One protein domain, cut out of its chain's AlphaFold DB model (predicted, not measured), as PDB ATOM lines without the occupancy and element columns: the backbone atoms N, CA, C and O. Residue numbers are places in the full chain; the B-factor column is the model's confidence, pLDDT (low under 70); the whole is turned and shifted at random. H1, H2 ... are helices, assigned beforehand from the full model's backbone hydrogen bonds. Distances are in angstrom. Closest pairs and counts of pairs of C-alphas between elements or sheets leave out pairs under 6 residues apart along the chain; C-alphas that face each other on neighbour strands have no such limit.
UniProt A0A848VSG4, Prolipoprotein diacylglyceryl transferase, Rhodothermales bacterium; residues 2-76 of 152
ATOM      1  N   GLY A   2      27.830 -10.484  31.270       86.88
ATOM      2  CA  GLY A   2      27.435 -10.988  29.939       86.88
ATOM      3  C   GLY A   2      25.951 -10.839  29.563       86.88
ATOM      4  O   GLY A   2      25.653 -10.324  28.495       86.88
ATOM      5  N   VAL A   3      25.009 -11.198  30.445       91.00
ATOM      6  CA  VAL A   3      23.559 -11.059  30.160       91.00
ATOM      7  C   VAL A   3      23.161  -9.614  29.816       91.00
ATOM      8  O   VAL A   3      22.326  -9.402  28.947       91.00
ATOM      9  N   GLY A   4      23.798  -8.615  30.436       91.06
ATOM     10  CA  GLY A   4      23.547  -7.207  30.117       91.06
ATOM     11  C   GLY A   4      23.969  -6.833  28.695       91.06
ATOM     12  O   GLY A   4      23.303  -6.024  28.062       91.06
ATOM     13  N   ARG A   5      25.009  -7.481  28.150       92.75
ATOM     14  CA  ARG A   5      25.478  -7.255  26.773       92.75
ATOM     15  C   ARG A   5      24.515  -7.778  25.716       92.75
ATOM     16  O   ARG A   5      24.416  -7.187  24.647       92.75
ATOM     17  N   ILE A   6      23.738  -8.811  26.039       93.56
ATOM     18  CA  ILE A   6      22.612  -9.224  25.194       93.56
ATOM     19  C   ILE A   6      21.567  -8.104  25.137       93.56
ATOM     20  O   ILE A   6      21.049  -7.814  24.067       93.56
ATOM     21  N   GLY A   7      21.297  -7.431  26.261       92.06
ATOM     22  CA  GLY A   7      20.422  -6.259  26.293       92.06
ATOM     23  C   GLY A   7      20.901  -5.143  25.360       92.06
ATOM     24  O   GLY A   7      20.117  -4.679  24.540       92.06
ATOM     25  N   CYS A   8      22.189  -4.784  25.426       91.00
ATOM     26  CA  CYS A   8      22.802  -3.798  24.524       91.00
ATOM     27  C   CYS A   8      22.659  -4.203  23.048       91.00
ATOM     28  O   CYS A   8      22.253  -3.399  22.213       91.00
ATOM     29  N   HIS A   9      22.923  -5.479  22.733       93.75
ATOM     30  CA  HIS A   9      22.763  -6.005  21.378       93.75
ATOM     31  C   HIS A   9      21.315  -5.885  20.880       93.75
ATOM     32  O   HIS A   9      21.077  -5.396  19.785       93.75
ATOM     33  N   LEU A  10      20.336  -6.285  21.691       92.06
ATOM     34  CA  LEU A  10      18.926  -6.243  21.294       92.06
ATOM     35  C   LEU A  10      18.375  -4.815  21.205       92.06
ATOM     36  O   LEU A  10      17.496  -4.553  20.389       92.06
ATOM     37  N   ALA A  11      18.863  -3.906  22.047       91.31
ATOM     38  CA  ALA A  11      18.440  -2.511  22.044       91.31
ATOM     39  C   ALA A  11      19.071  -1.701  20.900       91.31
ATOM     40  O   ALA A  11      18.496  -0.695  20.481       91.31
ATOM     41  N   GLY A  12      20.257  -2.099  20.423       90.12
ATOM     42  CA  GLY A  12      21.070  -1.253  19.555       90.12
ATOM     43  C   GLY A  12      21.325   0.096  20.232       90.12
ATOM     44  O   GLY A  12      20.959   1.144  19.711       90.12
ATOM     45  N   ASP A  13      21.880   0.084  21.437       87.50
ATOM     46  CA  ASP A  13      22.063   1.279  22.273       87.50
ATOM     47  C   ASP A  13      23.325   2.098  21.942       87.50
ATOM     48  O   ASP A  13      23.615   3.084  22.616       87.50
ATOM     49  N   GLY A  14      24.063   1.717  20.898       86.56
ATOM     50  CA  GLY A  14      25.322   2.353  20.517       86.56
ATOM     51  C   GLY A  14      26.562   1.606  20.983       86.56
ATOM     52  O   GLY A  14      27.665   2.012  20.625       86.56
ATOM     53  N   ASP A  15      26.421   0.502  21.727       87.12
ATOM     54  CA  ASP A  15      27.580  -0.220  22.258       87.12
ATOM     55  C   ASP A  15      28.325  -1.102  21.225       87.12
ATOM     56  O   ASP A  15      29.134  -1.957  21.603       87.12
ATOM     57  N   TRP A  16      28.111  -0.869  19.928       90.69
ATOM     58  CA  TRP A  16      28.772  -1.538  18.804       90.69
ATOM     59  C   TRP A  16      30.206  -1.038  18.534       90.69
ATOM     60  O   TRP A  16      30.681  -0.060  19.112       90.69
ATOM     61  N   GLY A  17      30.927  -1.763  17.675       90.50
ATOM     62  CA  GLY A  17      32.312  -1.473  17.310       90.50
ATOM     63  C   GLY A  17      32.449  -0.495  16.145       90.50
ATOM     64  O   GLY A  17      31.487   0.127  15.698       90.50
ATOM     65  N   ILE A  18      33.669  -0.380  15.624       90.81
ATOM     66  CA  ILE A  18      33.948   0.333  14.372       90.81
ATOM     67  C   ILE A  18      33.219  -0.311  13.183       90.81
ATOM     68  O   ILE A  18      32.744  -1.450  13.256       90.81
ATOM     69  N   ALA A  19      33.184   0.414  12.062       92.25
ATOM     70  CA  ALA A  19      32.733  -0.126  10.785       92.25
ATOM     71  C   ALA A  19      33.485  -1.427  10.464       92.25
ATOM     72  O   ALA A  19      34.718  -1.491  10.480       92.25
ATOM     73  N   SER A  20      32.717  -2.477  10.206       91.75
ATOM     74  CA  SER A  20      33.238  -3.804   9.930       91.75
ATOM     75  C   SER A  20      33.869  -3.870   8.545       91.75
ATOM     76  O   SER A  20      33.396  -3.265   7.580       91.75
ATOM     77  N   ASN A  21      34.937  -4.656   8.417       92.81
ATOM     78  CA  ASN A  21      35.477  -4.986   7.107       92.81
ATOM     79  C   ASN A  21      34.763  -6.237   6.587       92.81
ATOM     80  O   ASN A  21      35.192  -7.363   6.843       92.81
ATOM     81  N   VAL A  22      33.658  -6.042   5.867       90.88
ATOM     82  CA  VAL A  22      32.839  -7.140   5.325       90.88
ATOM     83  C   VAL A  22      33.646  -8.043   4.383       90.88
ATOM     84  O   VAL A  22      33.458  -9.257   4.388       90.88
ATOM     85  N   ALA A  23      34.602  -7.485   3.634       91.19
ATOM     86  CA  ALA A  23      35.456  -8.249   2.723       91.19
ATOM     87  C   ALA A  23      36.463  -9.157   3.452       91.19
ATOM     88  O   ALA A  23      36.899 -10.158   2.892       91.19
ATOM     89  N   ALA A  24      36.823  -8.832   4.697       92.12
ATOM     90  CA  ALA A  24      37.718  -9.641   5.523       92.12
ATOM     91  C   ALA A  24      36.989 -10.746   6.312       92.12
ATOM     92  O   ALA A  24      37.633 -11.473   7.072       92.12
ATOM     93  N   LYS A  25      35.663 -10.880   6.157       94.94
ATOM     94  CA  LYS A  25      34.875 -11.887   6.870       94.94
ATOM     95  C   LYS A  25      35.321 -13.300   6.475       94.94
ATOM     96  O   LYS A  25      35.216 -13.653   5.302       94.94
ATOM     97  N   PRO A  26      35.696 -14.163   7.432       93.81
ATOM     98  CA  PRO A  26      35.947 -15.570   7.147       93.81
ATOM     99  C   PRO A  26      34.699 -16.277   6.596       93.81
ATOM    100  O   PRO A  26      33.580 -16.033   7.056       93.81
ATOM    101  N   ASP A  27      34.878 -17.209   5.660       93.50
ATOM    102  CA  ASP A  27      33.759 -17.929   5.027       93.50
ATOM    103  C   ASP A  27      32.937 -18.755   6.021       93.50
ATOM    104  O   ASP A  27      31.712 -18.803   5.934       93.50
ATOM    105  N   TRP A  28      33.600 -19.357   7.010       94.19
ATOM    106  CA  TRP A  28      32.957 -20.179   8.038       94.19
ATOM    107  C   TRP A  28      32.120 -19.367   9.035       94.19
ATOM    108  O   TRP A  28      31.327 -19.946   9.778       94.19
ATOM    109  N   MET A  29      32.301 -18.044   9.084       92.81
ATOM    110  CA  MET A  29      31.633 -17.194  10.059       92.81
ATOM    111  C   MET A  29      30.327 -16.619   9.488       92.81
ATOM    112  O   MET A  29      30.338 -16.037   8.392       92.81
ATOM    113  N   PRO A  30      29.199 -16.735  10.214       94.12
ATOM    114  CA  PRO A  30      27.940 -16.162   9.767       94.12
ATOM    115  C   PRO A  30      27.971 -14.630   9.810       94.12
ATOM    116  O   PRO A  30      28.666 -14.031  10.629       94.12
ATOM    117  N   MET A  31      27.185 -13.998   8.932       92.75
ATOM    118  CA  MET A  31      27.206 -12.544   8.748       92.75
ATOM    119  C   MET A  31      26.851 -11.784  10.032       92.75
ATOM    120  O   MET A  31      27.626 -10.930  10.436       92.75
ATOM    121  N   TRP A  32      25.781 -12.187  10.724       91.62
ATOM    122  CA  TRP A  32      25.307 -11.577  11.979       91.62
ATOM    123  C   TRP A  32      26.340 -11.587  13.117       91.62
ATOM    124  O   TRP A  32      26.234 -10.820  14.069       91.62
ATOM    125  N   LEU A  33      27.349 -12.466  13.052       93.62
ATOM    126  CA  LEU A  33      28.427 -12.504  14.040       93.62
ATOM    127  C   LEU A  33      29.583 -11.571  13.661       93.62
ATOM    128  O   LEU A  33      30.367 -11.198  14.524       93.62
ATOM    129  N   TRP A  34      29.717 -11.195  12.392       94.56
ATOM    130  CA  TRP A  34      30.815 -10.357  11.907       94.56
ATOM    131  C   TRP A  34      30.403  -8.906  11.685       94.56
ATOM    132  O   TRP A  34      31.166  -8.005  12.017       94.56
ATOM    133  N   ALA A  35      29.209  -8.668  11.148       94.62
ATOM    134  CA  ALA A  35      28.690  -7.327  10.959       94.62
ATOM    135  C   ALA A  35      27.181  -7.272  11.158       94.62
ATOM    136  O   ALA A  35      26.460  -8.159  10.703       94.62
ATOM    137  N   GLU A  36      26.738  -6.192  11.787       93.94
ATOM    138  CA  GLU A  36      25.340  -5.912  12.079       93.94
ATOM    139  C   GLU A  36      25.034  -4.456  11.705       93.94
ATOM    140  O   GLU A  36      25.860  -3.566  11.930       93.94
ATOM    141  N   ASP A  37      23.868  -4.208  11.111       92.38
ATOM    142  CA  ASP A  37      23.412  -2.869  10.712       92.38
ATOM    143  C   ASP A  37      22.440  -2.237  11.724       92.38
ATOM    144  O   ASP A  37      22.103  -1.062  11.605       92.38
ATOM    145  N   TYR A  38      21.994  -2.999  12.728       91.62
ATOM    146  CA  TYR A  38      21.052  -2.576  13.763       91.62
ATOM    147  C   TYR A  38      19.936  -1.663  13.215       91.62
ATOM    148  O   TYR A  38      19.743  -0.552  13.712       91.62
ATOM    149  N   ALA A  39      19.195  -2.116  12.198       86.88
ATOM    150  CA  ALA A  39      18.227  -1.299  11.450       86.88
ATOM    151  C   ALA A  39      17.181  -0.529  12.299       86.88
ATOM    152  O   ALA A  39      16.624   0.460  11.833       86.88
ATOM    153  N   ASN A  40      16.921  -0.954  13.545       88.31
ATOM    154  CA  ASN A  40      16.032  -0.280  14.504       88.31
ATOM    155  C   ASN A  40      16.747   0.099  15.814       88.31
ATOM    156  O   ASN A  40      16.166  -0.005  16.895       88.31
ATOM    157  N   ASN A  41      18.022   0.483  15.737       91.31
ATOM    158  CA  ASN A  41      18.783   0.905  16.908       91.31
ATOM    159  C   ASN A  41      18.119   2.087  17.620       91.31
ATOM    160  O   ASN A  41      17.529   2.971  16.996       91.31
ATOM    161  N   HIS A  42      18.267   2.125  18.942       89.06
ATOM    162  CA  HIS A  42      17.684   3.164  19.785       89.06
ATOM    163  C   HIS A  42      18.173   4.579  19.433       89.06
ATOM    164  O   HIS A  42      17.466   5.555  19.679       89.06
ATOM    165  N   LEU A  43      19.364   4.694  18.836       87.81
ATOM    166  CA  LEU A  43      19.957   5.969  18.433       87.81
ATOM    167  C   LEU A  43      19.410   6.505  17.096       87.81
ATOM    168  O   LEU A  43      19.687   7.654  16.755       87.81
ATOM    169  N   GLY A  44      18.640   5.710  16.344       89.06
ATOM    170  CA  GLY A  44      18.089   6.090  15.041       89.06
ATOM    171  C   GLY A  44      19.143   6.338  13.955       89.06
ATOM    172  O   GLY A  44      18.880   7.076  13.006       89.06
ATOM    173  N   VAL A  45      20.344   5.770  14.100       89.12
ATOM    174  CA  VAL A  45      21.456   5.946  13.154       89.12
ATOM    175  C   VAL A  45      21.331   4.938  12.014       89.12
ATOM    176  O   VAL A  45      21.135   3.754  12.260       89.12
ATOM    177  N   ASP A  46      21.486   5.373  10.767       90.31
ATOM    178  CA  ASP A  46      21.528   4.452   9.629       90.31
ATOM    179  C   ASP A  46      22.934   3.850   9.468       90.31
ATOM    180  O   ASP A  46      23.885   4.556   9.124       90.31
ATOM    181  N   LEU A  47      23.068   2.546   9.728       90.69
ATOM    182  CA  LEU A  47      24.316   1.790   9.557       90.69
ATOM    183  C   LEU A  47      24.279   0.873   8.322       90.69
ATOM    184  O   LEU A  47      25.227   0.122   8.097       90.69
ATOM    185  N   SER A  48      23.231   0.937   7.494       89.56
ATOM    186  CA  SER A  48      23.081   0.063   6.319       89.56
ATOM    187  C   SER A  48      24.227   0.218   5.311       89.56
ATOM    188  O   SER A  48      24.653  -0.753   4.685       89.56
ATOM    189  N   ALA A  49      24.776   1.430   5.190       89.31
ATOM    190  CA  ALA A  49      25.914   1.729   4.324       89.31
ATOM    191  C   ALA A  49      27.268   1.280   4.907       89.31
ATOM    192  O   ALA A  49      28.220   1.075   4.152       89.31
ATOM    193  N   ALA A  50      27.372   1.147   6.232       90.75
ATOM    194  CA  ALA A  50      28.598   0.767   6.929       90.75
ATOM    195  C   ALA A  50      28.280  -0.093   8.168       90.75
ATOM    196  O   ALA A  50      28.350   0.407   9.295       90.75
ATOM    197  N   PRO A  51      27.954  -1.388   7.973       93.06
ATOM    198  CA  PRO A  51      27.670  -2.305   9.071       93.06
ATOM    199  C   PRO A  51      28.835  -2.370  10.055       93.06
ATOM    200  O   PRO A  51      30.002  -2.345   9.655       93.06
ATOM    201  N   VAL A  52      28.539  -2.486  11.341       94.06
ATOM    202  CA  VAL A  52      29.518  -2.390  12.433       94.06
ATOM    203  C   VAL A  52      29.788  -3.753  13.053       94.06
ATOM    204  O   VAL A  52      28.951  -4.653  12.992       94.06
ATOM    205  N   TYR A  53      30.953  -3.915  13.684       94.25
ATOM    206  CA  TYR A  53      31.212  -5.122  14.466       94.25
ATOM    207  C   TYR A  53      30.242  -5.197  15.660       94.25
ATOM    208  O   TYR A  53      30.164  -4.239  16.440       94.25
ATOM    209  N   PRO A  54      29.526  -6.316  15.874       94.50
ATOM    210  CA  PRO A  54      28.603  -6.472  16.995       94.50
ATOM    211  C   PRO A  54      29.359  -6.772  18.302       94.50
ATOM    212  O   PRO A  54      29.237  -7.847  18.889       94.50
ATOM    213  N   THR A  55      30.133  -5.804  18.796       93.00
ATOM    214  CA  THR A  55      30.948  -5.933  20.018       93.00
ATOM    215  C   THR A  55      30.191  -6.429  21.254       93.00
ATOM    216  O   THR A  55      30.795  -7.210  21.989       93.00
ATOM    217  N   PRO A  56      28.894  -6.121  21.489       93.56
ATOM    218  CA  PRO A  56      28.177  -6.700  22.625       93.56
ATOM    219  C   PRO A  56      28.065  -8.234  22.561       93.56
ATOM    220  O   PRO A  56      28.094  -8.898  23.598       93.56
ATOM    221  N   LEU A  57      28.002  -8.832  21.361       94.31
ATOM    222  CA  LEU A  57      28.046 -10.291  21.204       94.31
ATOM    223  C   LEU A  57      29.425 -10.852  21.565       94.31
ATOM    224  O   LEU A  57      29.514 -11.902  22.205       94.31
ATOM    225  N   TYR A  58      30.496 -10.148  21.194       94.19
ATOM    226  CA  TYR A  58      31.865 -10.544  21.534       94.19
ATOM    227  C   TYR A  58      32.109 -10.453  23.040       94.19
ATOM    228  O   TYR A  58      32.626 -11.399  23.633       94.19
ATOM    229  N   GLU A  59      31.660  -9.372  23.678       93.56
ATOM    230  CA  GLU A  59      31.709  -9.206  25.132       93.56
ATOM    231  C   GLU A  59      30.875 -10.275  25.851       93.56
ATOM    232  O   GLU A  59      31.301 -10.811  26.873       93.56
ATOM    233  N   PHE A  60      29.706 -10.647  25.319       95.31
ATOM    234  CA  PHE A  60      28.930 -11.764  25.862       95.31
ATOM    235  C   PHE A  60      29.698 -13.089  25.768       95.31
ATOM    236  O   PHE A  60      29.812 -13.804  26.767       95.31
ATOM    237  N   ALA A  61      30.253 -13.408  24.596       94.62
ATOM    238  CA  ALA A  61      31.020 -14.632  24.384       94.62
ATOM    239  C   ALA A  61      32.254 -14.699  25.300       94.62
ATOM    240  O   ALA A  61      32.505 -15.730  25.929       94.62
ATOM    241  N   MET A  62      32.982 -13.587  25.441       93.94
ATOM    242  CA  MET A  62      34.110 -13.480  26.365       93.94
ATOM    243  C   MET A  62      33.664 -13.616  27.823       93.94
ATOM    244  O   MET A  62      34.279 -14.373  28.569       93.94
ATOM    245  N   ALA A  63      32.553 -12.999  28.230       94.44
ATOM    246  CA  ALA A  63      32.012 -13.149  29.579       94.44
ATOM    247  C   ALA A  63      31.639 -14.605  29.911       94.44
ATOM    248  O   ALA A  63      31.869 -15.066  31.033       94.44
ATOM    249  N   VAL A  64      31.080 -15.344  28.947       95.44
ATOM    250  CA  VAL A  64      30.800 -16.782  29.096       95.44
ATOM    251  C   VAL A  64      32.103 -17.575  29.204       95.44
ATOM    252  O   VAL A  64      32.223 -18.421  30.090       95.44
ATOM    253  N   LEU A  65      33.096 -17.284  28.359       94.81
ATOM    254  CA  LEU A  65      34.412 -17.923  28.424       94.81
ATOM    255  C   LEU A  65      35.082 -17.691  29.787       94.81
ATOM    256  O   LEU A  65      35.536 -18.649  30.412       94.81
ATOM    257  N   LEU A  66      35.084 -16.450  30.278       94.44
ATOM    258  CA  LEU A  66      35.584 -16.080  31.602       94.44
ATOM    259  C   LEU A  66      34.894 -16.871  32.705       94.44
ATOM    260  O   LEU A  66      35.561 -17.443  33.566       94.44
ATOM    261  N   PHE A  67      33.562 -16.936  32.664       94.81
ATOM    262  CA  PHE A  67      32.792 -17.708  33.627       94.81
ATOM    263  C   PHE A  67      33.195 -19.184  33.602       94.81
ATOM    264  O   PHE A  67      33.473 -19.745  34.656       94.81
ATOM    265  N   VAL A  68      33.289 -19.808  32.424       95.50
ATOM    266  CA  VAL A  68      33.677 -21.221  32.297       95.50
ATOM    267  C   VAL A  68      35.092 -21.466  32.825       95.50
ATOM    268  O   VAL A  68      35.309 -22.447  33.537       95.50
ATOM    269  N   VAL A  69      36.050 -20.588  32.511       94.94
ATOM    270  CA  VAL A  69      37.435 -20.688  33.000       94.94
ATOM    271  C   VAL A  69      37.475 -20.593  34.524       94.94
ATOM    272  O   VAL A  69      38.014 -21.483  35.179       94.94
ATOM    273  N   LEU A  70      36.856 -19.562  35.101       94.56
ATOM    274  CA  LEU A  70      36.829 -19.369  36.551       94.56
ATOM    275  C   LEU A  70      36.061 -20.482  37.263       94.56
ATOM    276  O   LEU A  70      36.486 -20.937  38.319       94.56
ATOM    277  N   PHE A  71      34.962 -20.959  36.680       95.31
ATOM    278  CA  PHE A  71      34.168 -22.043  37.242       95.31
ATOM    279  C   PHE A  71      34.947 -23.360  37.269       95.31
ATOM    280  O   PHE A  71      34.884 -24.079  38.260       95.31
ATOM    281  N   LYS A  72      35.725 -23.665  36.222       95.50
ATOM    282  CA  LYS A  72      36.612 -24.841  36.207       95.50
ATOM    283  C   LYS A  72      37.757 -24.728  37.211       95.50
ATOM    284  O   LYS A  72      38.183 -25.741  37.751       95.50
ATOM    285  N   LEU A  73      38.245 -23.515  37.453       94.06
ATOM    286  CA  LEU A  73      39.332 -23.240  38.395       94.06
ATOM    287  C   LEU A  73      38.837 -22.943  39.816       94.06
ATOM    288  O   LEU A  73      39.653 -22.631  40.679       94.06
ATOM    289  N   ARG A  74      37.523 -23.023  40.075       93.38
ATOM    290  CA  ARG A  74      36.933 -22.635  41.365       93.38
ATOM    291  C   ARG A  74      37.430 -23.505  42.522       93.38
ATOM    292  O   ARG A  74      37.579 -23.025  43.640       93.38
ATOM    293  N   ASP A  75      37.671 -24.779  42.230       88.50
ATOM    294  CA  ASP A  75      38.085 -25.790  43.192       88.50
ATOM    295  C   ASP A  75      39.620 -25.825  43.205       88.50
ATOM    296  O   ASP A  75      40.258 -26.669  42.578       88.50
ATOM    297  N   HIS A  76      40.218 -24.836  43.876       88.50
ATOM    298  CA  HIS A  76      41.667 -24.640  43.939       88.50
ATOM    299  C   HIS A  76      42.204 -24.677  45.373       88.50
ATOM    300  O   HIS A  76      41.513 -24.346  46.336       88.50
TER     301      HIS A  76
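AT A GLANCE: This is residues 2 to 76 of the 152 residues of the protein "Prolipoprotein diacylglyceryl transferase" of Rhodothermales bacterium (UniProt A0A848VSG4). One long straight helix, H3, makes the main axis, with the shorter H1 packed side by side on its first half; two long loops, with the one-turn helix H2 between them, make a loose head about the end where H3 begins, and residues 68 to 76, at the other end of H3 and beyond it, stick out free. The printed part has 75 residues, with three named helices in the order H1, H2, H3 along the chain and no named strand. Its class is all helix, yet under half of the residues, 32 of 75, are in named elements. The whole is loose, with a radius of gyration of the C-alphas of 14.6 A, and flat, with spans of 50 by 30 by 16 A.

IN THESE COORDINATES: H3 is residues 55 to 72, 25.5 A from first to last C-alpha. It begins at C-alpha 55, at (30.948, -5.933, 20.018), and ends at C-alpha 72, at (36.612, -24.841, 36.207). H1 is residues 2 to 11, 14.7 A long, with C-alpha 2 at (27.435, -10.988, 29.939). H2 is residues 31 to 34, 5.3 A long.

HOW THE PARTS SIT: H3 touches H1 with residues 56 to 64 alone, and 17 pairs of C-alphas of the two helices are within 8 A. The closest C-alphas of the two are those of Gly 2 and Phe 60, 4.4 A apart. H1 and H3 run opposite ways at a shallow tilt of 15 degrees, and their centres are 13.3 A apart. H2 and H3 are close but not clearly touching, and their closest C-alphas, those of Leu 33 and Leu 57, are 7.5 A apart. H1 and H2 are apart. In H1 and H3 every pair of O i and N i+4 is within hydrogen-bond range; H2, with 4 residues, is too short for such a pair, and its one pair of O i and N i+3 is within range.

THE WHOLE: The two C-alphas farthest apart are those of Ala 49 and His 76, 50.1 A. Residues 68 to 76, of which 68 to 72 belong to H3, stand free; without them the body of 66 residues spans 36 by 30 by 15 A, with a radius of gyration of 11.9 A. Both links are long: residues 12 to 30 between H1 and H2, 19 residues, and residues 35 to 54 between H2 and H3, 20 residues. The printed part runs from 2 to 76 and has no cut. In this predicted model the mean pLDDT of the printed part is 92.2, and no printed residue is under 70.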